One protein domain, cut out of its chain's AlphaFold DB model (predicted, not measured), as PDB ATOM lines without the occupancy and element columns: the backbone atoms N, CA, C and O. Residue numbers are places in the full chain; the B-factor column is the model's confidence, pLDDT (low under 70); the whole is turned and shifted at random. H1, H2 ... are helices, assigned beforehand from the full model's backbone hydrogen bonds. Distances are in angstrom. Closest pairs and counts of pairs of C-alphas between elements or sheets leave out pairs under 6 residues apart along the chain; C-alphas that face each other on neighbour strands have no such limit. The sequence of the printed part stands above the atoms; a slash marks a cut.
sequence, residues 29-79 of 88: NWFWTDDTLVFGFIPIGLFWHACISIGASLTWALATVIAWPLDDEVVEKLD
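Overview. This is residues 29 to 79 of the 88 residues of an uncharacterized protein of Stieleria maiorica (UniProt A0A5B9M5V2). Picture one long helix, H1, with an unnamed loop of residues 29 to 43 at its beginning and a short helix, H2, beyond its other end. Residues 49 to 79 stick out from the loop end as a long arm that includes H2. The printed part has 51 residues with two named helices, H1 then H2, and no named strand; its class is all helix. It is an extended rod, with a radius of gyration of the C-alphas of 19.1 A and spans of 55 by 21 by 9 A.

Along the chain. Find C-alpha 44 at (96.562, 90.334, 120.854); from there H1, residues 44 to 67, runs 33.6 A to C-alpha 67 at (66.135, 96.807, 108.228). Look next at H2, residues 72 to 79, which ends at C-alpha 79 at (64.916, 111.872, 91.294).

Arrangement. H1 and H2 are apart, with no C-alpha of the one within 8 A of the other. A tight link of 4 residues joins them. Before H1, look for residues 37 to 38, paired antiparallel with residues 42 to 43. In H1 and H2 every O i to N i+4 pair is within hydrogen-bond range.

Size, cuts and confidence. The two C-alphas farthest apart, those of Thr 33 and Lys 77, are 55.7 A apart. The printed part has no cut, and no printed residue is under 70 in pLDDT; H2 has a mean of 78.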
ATOM      1  N   ASN A  29      87.096  88.410 127.958       82.94
ATOM      2  CA  ASN A  29      87.600  87.789 129.189       82.94
ATOM      3  C   ASN A  29      88.753  86.795 128.954       82.94
ATOM      4  O   ASN A  29      89.325  86.286 129.917       82.94
ATOM      5  N   TRP A  30      89.059  86.462 127.697       81.19
ATOM      6  CA  TRP A  30      90.009  85.401 127.348       81.19
ATOM      7  C   TRP A  30      91.408  85.940 127.063       81.19
ATOM      8  O   TRP A  30      92.375  85.392 127.584       81.19
ATOM      9  N   PHE A  31      91.525  87.018 126.283       78.81
ATOM     10  CA  PHE A  31      92.823  87.604 125.929       78.81
ATOM     11  C   PHE A  31      93.310  88.647 126.941       78.81
ATOM     12  O   PHE A  31      94.391  89.204 126.772       78.81
ATOM     13  N   TRP A  32      92.564  88.871 128.029       71.50
ATOM     14  CA  TRP A  32      92.876  89.888 129.037       71.50
ATOM     15  C   TRP A  32      94.226  89.690 129.749       71.50
ATOM     16  O   TRP A  32      94.834  90.657 130.198       71.50
ATOM     17  N   THR A  33      94.714  88.450 129.841       79.12
ATOM     18  CA  THR A  33      96.025  88.121 130.435       79.12
ATOM     19  C   THR A  33      97.072  87.687 129.409       79.12
ATOM     20  O   THR A  33      98.137  87.211 129.799       79.12
ATOM     21  N   ASP A  34      96.769  87.784 128.115       82.06
ATOM     22  CA  ASP A  34      97.660  87.327 127.051       82.06
ATOM     23  C   ASP A  34      98.400  88.513 126.414       82.06
ATOM     24  O   ASP A  34      97.825  89.311 125.675       82.06
ATOM     25  N   ASP A  35      99.702  88.607 126.689       79.94
ATOM     26  CA  ASP A  35     100.593  89.641 126.148       79.94
ATOM     27  C   ASP A  35     101.200  89.250 124.786       79.94
ATOM     28  O   ASP A  35     102.174  89.857 124.327       79.94
ATOM     29  N   THR A  36     100.659  88.228 124.110       86.44
ATOM     30  CA  THR A  36     101.142  87.826 122.784       86.44
ATOM     31  C   THR A  36     101.081  89.004 121.808       86.44
ATOM     32  O   THR A  36     100.026  89.579 121.540       86.44
ATOM     33  N   LEU A  37     102.238  89.360 121.246       87.88
ATOM     34  CA  LEU A  37     102.375  90.454 120.290       87.88
ATOM     35  C   LEU A  37     102.074  89.970 118.868       87.88
ATOM     36  O   LEU A  37     102.808  89.170 118.288       87.88
ATOM     37  N   VAL A  38     101.033  90.529 118.263       84.19
ATOM     38  CA  VAL A  38     100.714  90.399 116.840       84.19
ATOM     39  C   VAL A  38     101.534  91.425 116.059       84.19
ATOM     40  O   VAL A  38     101.710  92.568 116.491       84.19
ATOM     41  N   PHE A  39     102.089  91.015 114.914       82.56
ATOM     42  CA  PHE A  39     102.984  91.840 114.085       82.56
ATOM     43  C   PHE A  39     104.232  92.385 114.811       82.56
ATOM     44  O   PHE A  39     104.923  93.252 114.283       82.56
ATOM     45  N   GLY A  40     104.548  91.871 116.005       85.19
ATOM     46  CA  GLY A  40     105.686  92.308 116.816       85.19
ATOM     47  C   GLY A  40     105.477  93.619 117.584       85.19
ATOM     48  O   GLY A  40     106.428  94.083 118.204       85.19
ATOM     49  N   PHE A  41     104.274  94.215 117.565       84.38
ATOM     50  CA  PHE A  41     104.014  95.481 118.272       84.38
ATOM     51  C   PHE A  41     102.596  95.656 118.838       84.38
ATOM     52  O   PHE A  41     102.417  96.475 119.736       84.38
ATOM     53  N   ILE A  42     101.589  94.924 118.346       87.31
ATOM     54  CA  ILE A  42     100.199  95.069 118.806       87.31
ATOM     55  C   ILE A  42      99.873  93.940 119.785       87.31
ATOM     56  O   ILE A  42      99.958  92.782 119.380       87.31
ATOM     57  N   PRO A  43      99.451  94.218 121.030       87.38
ATOM     58  CA  PRO A  43      98.939  93.180 121.924       87.38
ATOM     59  C   PRO A  43      97.724  92.468 121.311       87.38
ATOM     60  O   PRO A  43      96.857  93.120 120.722       87.38
ATOM     61  N   ILE A  44      97.630  91.145 121.459       88.94
ATOM     62  CA  ILE A  44      96.562  90.334 120.854       88.94
ATOM     63  C   ILE A  44      95.156  90.797 121.248       88.94
ATOM     64  O   ILE A  44      94.298  90.880 120.370       88.94
ATOM     65  N   GLY A  45      94.930  91.205 122.501       88.56
ATOM     66  CA  GLY A  45      93.642  91.776 122.925       88.56
ATOM     67  C   GLY A  45      93.277  93.055 122.158       88.56
ATOM     68  O   GLY A  45      92.143  93.256 121.729       88.56
ATOM     69  N   LEU A  46      94.268  93.898 121.856       87.12
ATOM     70  CA  LEU A  46      94.075  95.137 121.096       87.12
ATOM     71  C   LEU A  46      93.732  94.849 119.628       87.12
ATOM     72  O   LEU A  46      92.827  95.463 119.058       87.12
ATOM     73  N   PHE A  47      94.416  93.872 119.026       90.50
ATOM     74  CA  PHE A  47      94.093  93.382 117.686       90.50
ATOM     75  C   PHE A  47      92.682  92.775 117.631       90.50
ATOM     76  O   PHE A  47      91.913  93.067 116.713       90.50
ATOM     77  N   TRP A  48      92.309  91.997 118.646       90.31
ATOM     78  CA  TRP A  48      90.983  91.401 118.780       90.31
ATOM     79  C   TRP A  48      89.873  92.460 118.824       90.31
ATOM     80  O   TRP A  48      88.918  92.396 118.042       90.31
ATOM     81  N   HIS A  49      90.030  93.499 119.646       90.50
ATOM     82  CA  HIS A  49      89.086  94.619 119.692       90.50
ATOM     83  C   HIS A  49      88.993  95.386 118.363       90.50
ATOM     84  O   HIS A  49      87.899  95.821 117.978       90.50
ATOM     85  N   ALA A  50      90.102  95.527 117.628       92.25
ATOM     86  CA  ALA A  50      90.089  96.130 116.296       92.25
ATOM     87  C   ALA A  50      89.245  95.297 115.314       92.25
ATOM     88  O   ALA A  50      88.394  95.847 114.610       92.25
ATOM     89  N   CYS A  51      89.401  93.971 115.318       92.56
ATOM     90  CA  CYS A  51      88.577  93.069 114.512       92.56
ATOM     91  C   CYS A  51      87.087  93.146 114.878       92.56
ATOM     92  O   CYS A  51      86.245  93.222 113.982       92.56
ATOM     93  N   ILE A  52      86.746  93.187 116.171       94.06
ATOM     94  CA  ILE A  52      85.354  93.353 116.626       94.06
ATOM     95  C   ILE A  52      84.770  94.680 116.140       94.06
ATOM     96  O   ILE A  52      83.622  94.712 115.704       94.06
ATOM     97  N   SER A  53      85.548  95.764 116.164       94.44
ATOM     98  CA  SER A  53      85.099  97.082 115.695       94.44
ATOM     99  C   SER A  53      84.753  97.070 114.202       94.44
ATOM    100  O   SER A  53      83.737  97.634 113.793       94.44
ATOM    101  N   ILE A  54      85.547  96.364 113.392       95.94
ATOM    102  CA  ILE A  54      85.252  96.129 111.970       95.94
ATOM    103  C   ILE A  54      83.998  95.253 111.818       95.94
ATOM    104  O   ILE A  54      83.127  95.541 111.001       95.94
ATOM    105  N   GLY A  55      83.859  94.200 112.625       95.44
ATOM    106  CA  GLY A  55      82.658  93.362 112.629       95.44
ATOM    107  C   GLY A  55      81.388  94.147 112.977       95.44
ATOM    108  O   GLY A  55      80.344  93.949 112.350       95.44
ATOM    109  N   ALA A  56      81.475  95.076 113.929       95.69
ATOM    110  CA  ALA A  56      80.373  95.942 114.330       95.69
ATOM    111  C   ALA A  56      79.960  96.907 113.213       95.69
ATOM    112  O   ALA A  56      78.767  97.026 112.933       95.69
ATOM    113  N   SER A  57      80.915  97.542 112.527       96.19
ATOM    114  CA  SER A  57      80.602  98.437 111.406       96.19
ATOM    115  C   SER A  57      79.959  97.689 110.234       96.19
ATOM    116  O   SER A  57      78.967  98.166 109.684       96.19
ATOM    117  N   LEU A  58      80.440  96.484 109.909       95.06
ATOM    118  CA  LEU A  58      79.827  95.621 108.891       95.06
ATOM    119  C   LEU A  58      78.417  95.177 109.286       95.06
ATOM    120  O   LEU A  58      77.503  95.221 108.464       95.06
ATOM    121  N   THR A  59      78.226  94.782 110.545       94.12
ATOM    122  CA  THR A  59      76.906  94.399 111.064       94.12
ATOM    123  C   THR A  59      75.931  95.567 110.963       94.12
ATOM    124  O   THR A  59      74.792  95.371 110.547       94.12
ATOM    125  N   TRP A  60      76.380  96.786 111.271       93.25
ATOM    126  CA  TRP A  60      75.559  97.984 111.137       93.25
ATOM    127  C   TRP A  60      75.257  98.332 109.675       93.25
ATOM    128  O   TRP A  60      74.116  98.639 109.351       93.25
ATOM    129  N   ALA A  61      76.229  98.207 108.770       92.12
ATOM    130  CA  ALA A  61      76.007  98.411 107.336       92.12
ATOM    131  C   ALA A  61      74.990  97.408 106.758       92.12
ATOM    132  O   ALA A  61      74.099  97.775 105.990       92.12
ATOM    133  N   LEU A  62      75.062  96.137 107.166       89.25
ATOM    134  CA  LEU A  62      74.051  95.137 106.811       89.25
ATOM    135  C   LEU A  62      72.688  95.480 107.423       89.25
ATOM    136  O   LEU A  62      71.664  95.338 106.755       89.25
ATOM    137  N   ALA A  63      72.673  95.971 108.664       90.06
ATOM    138  CA  ALA A  63      71.454  96.421 109.324       90.06
ATOM    139  C   ALA A  63      70.772  97.552 108.550       90.06
ATOM    140  O   ALA A  63      69.564  97.478 108.337       90.06
ATOM    141  N   THR A  64      71.521  98.542 108.057       89.69
ATOM    142  CA  THR A  64      70.942  99.640 107.271       89.69
ATOM    143  C   THR A  64      70.332  99.156 105.958       89.69
ATOM    144  O   THR A  64      69.277  99.638 105.579       89.69
ATOM    145  N   VAL A  65      70.931  98.160 105.298       84.50
ATOM    146  CA  VAL A  65      70.409  97.632 104.022       84.50
ATOM    147  C   VAL A  65      69.174  96.746 104.222       84.50
ATOM    148  O   VAL A  65      68.258  96.768 103.408       84.50
ATOM    149  N   ILE A  66      69.140  95.946 105.289       82.75
ATOM    150  CA  ILE A  66      68.092  94.931 105.496       82.75
ATOM    151  C   ILE A  66      66.910  95.479 106.304       82.75
ATOM    152  O   ILE A  66      65.769  95.110 106.034       82.75
ATOM    153  N   ALA A  67      67.168  96.297 107.326       81.31
ATOM    154  CA  ALA A  67      66.135  96.807 108.228       81.31
ATOM    155  C   ALA A  67      65.596  98.183 107.812       81.31
ATOM    156  O   ALA A  67      64.511  98.549 108.254       81.31
ATOM    157  N   TRP A  68      66.332  98.923 106.976       78.88
ATOM    158  CA  TRP A  68      65.938 100.246 106.490       78.88
ATOM    159  C   TRP A  68      66.111 100.376 104.965       78.88
ATOM    160  O   TRP A  68      66.875 101.226 104.497       78.88
ATOM    161  N   PRO A  69      65.439  99.534 104.157       76.31
ATOM    162  CA  PRO A  69      65.386  99.781 102.722       76.31
ATOM    163  C   PRO A  69      64.721 101.144 102.475       76.31
ATOM    164  O   PRO A  69      63.730 101.477 103.125       76.31
ATOM    165  N   LEU A  70      65.284 101.951 101.572       78.12
ATOM    166  CA  LEU A  70      64.589 103.149 101.103       78.12
ATOM    167  C   LEU A  70      63.349 102.695 100.334       78.12
ATOM    168  O   LEU A  70      63.466 101.854  99.444       78.12
ATOM    169  N   ASP A  71      62.190 103.250 100.673       80.44
ATOM    170  CA  ASP A  71      60.978 103.005  99.900       80.44
ATOM    171  C   ASP A  71      61.154 103.556  98.480       80.44
ATOM    172  O   ASP A  71      61.646 104.675  98.292       80.44
ATOM    173  N   ASP A  72      60.719 102.785  97.482       74.69
ATOM    174  CA  ASP A  72      60.829 103.152  96.064       74.69
ATOM    175  C   ASP A  72      60.161 104.514  95.777       74.69
ATOM    176  O   ASP A  72      60.676 105.312  94.997       74.69
ATOM    177  N   GLU A  73      59.076 104.838  96.494       75.06
ATOM    178  CA  GLU A  73      58.376 106.130  96.407       75.06
ATOM    179  C   GLU A  73      59.252 107.316  96.846       75.06
ATOM    180  O   GLU A  73      59.147 108.420  96.307       75.06
ATOM    181  N   VAL A  74      60.130 107.110  97.834       78.75
ATOM    182  CA  VAL A  74      61.068 108.138  98.300       78.75
ATOM    183  C   VAL A  74      62.175 108.331  97.270       78.75
ATOM    184  O   VAL A  74      62.549 109.469  96.993       78.75
ATOM    185  N   VAL A  75      62.662 107.247  96.663       79.81
ATOM    186  CA  VAL A  75      63.686 107.301  95.606       79.81
ATOM    187  C   VAL A  75      63.165 108.050  94.377       79.81
ATOM    188  O   VAL A  75      63.838 108.955  93.887       79.81
ATOM    189  N   GLU A  76      61.946 107.748  93.928       79.69
ATOM    190  CA  GLU A  76      61.318 108.409  92.775       79.69
ATOM    191  C   GLU A  76      61.092 109.911  93.026       79.69
ATOM    192  O   GLU A  76      61.350 110.749  92.161       79.69
ATOM    193  N   LYS A  77      60.680 110.283  94.246       79.38
ATOM    194  CA  LYS A  77      60.462 111.689  94.619       79.38
ATOM    195  C   LYS A  77      61.761 112.503  94.650       79.38
ATOM    196  O   LYS A  77      61.739 113.695  94.339       79.38
ATOM    197  N   LEU A  78      62.878 111.876  95.024       80.81
ATOM    198  CA  LEU A  78      64.202 112.503  95.031       80.81
ATOM    199  C   LEU A  78      64.757 112.695  93.611       80.81
ATOM    200  O   LEU A  78      65.358 113.732  93.335       80.81
ATOM    201  N   ASP A  79      64.513 111.751  92.703       79.56
ATOM    202  CA  ASP A  79      64.916 111.872  91.294       79.56
ATOM    203  C   ASP A  79      64.102 112.958  90.558       79.56
ATOM    204  O   ASP A  79      64.648 113.806  89.842       79.56
TER     205      ASP A  79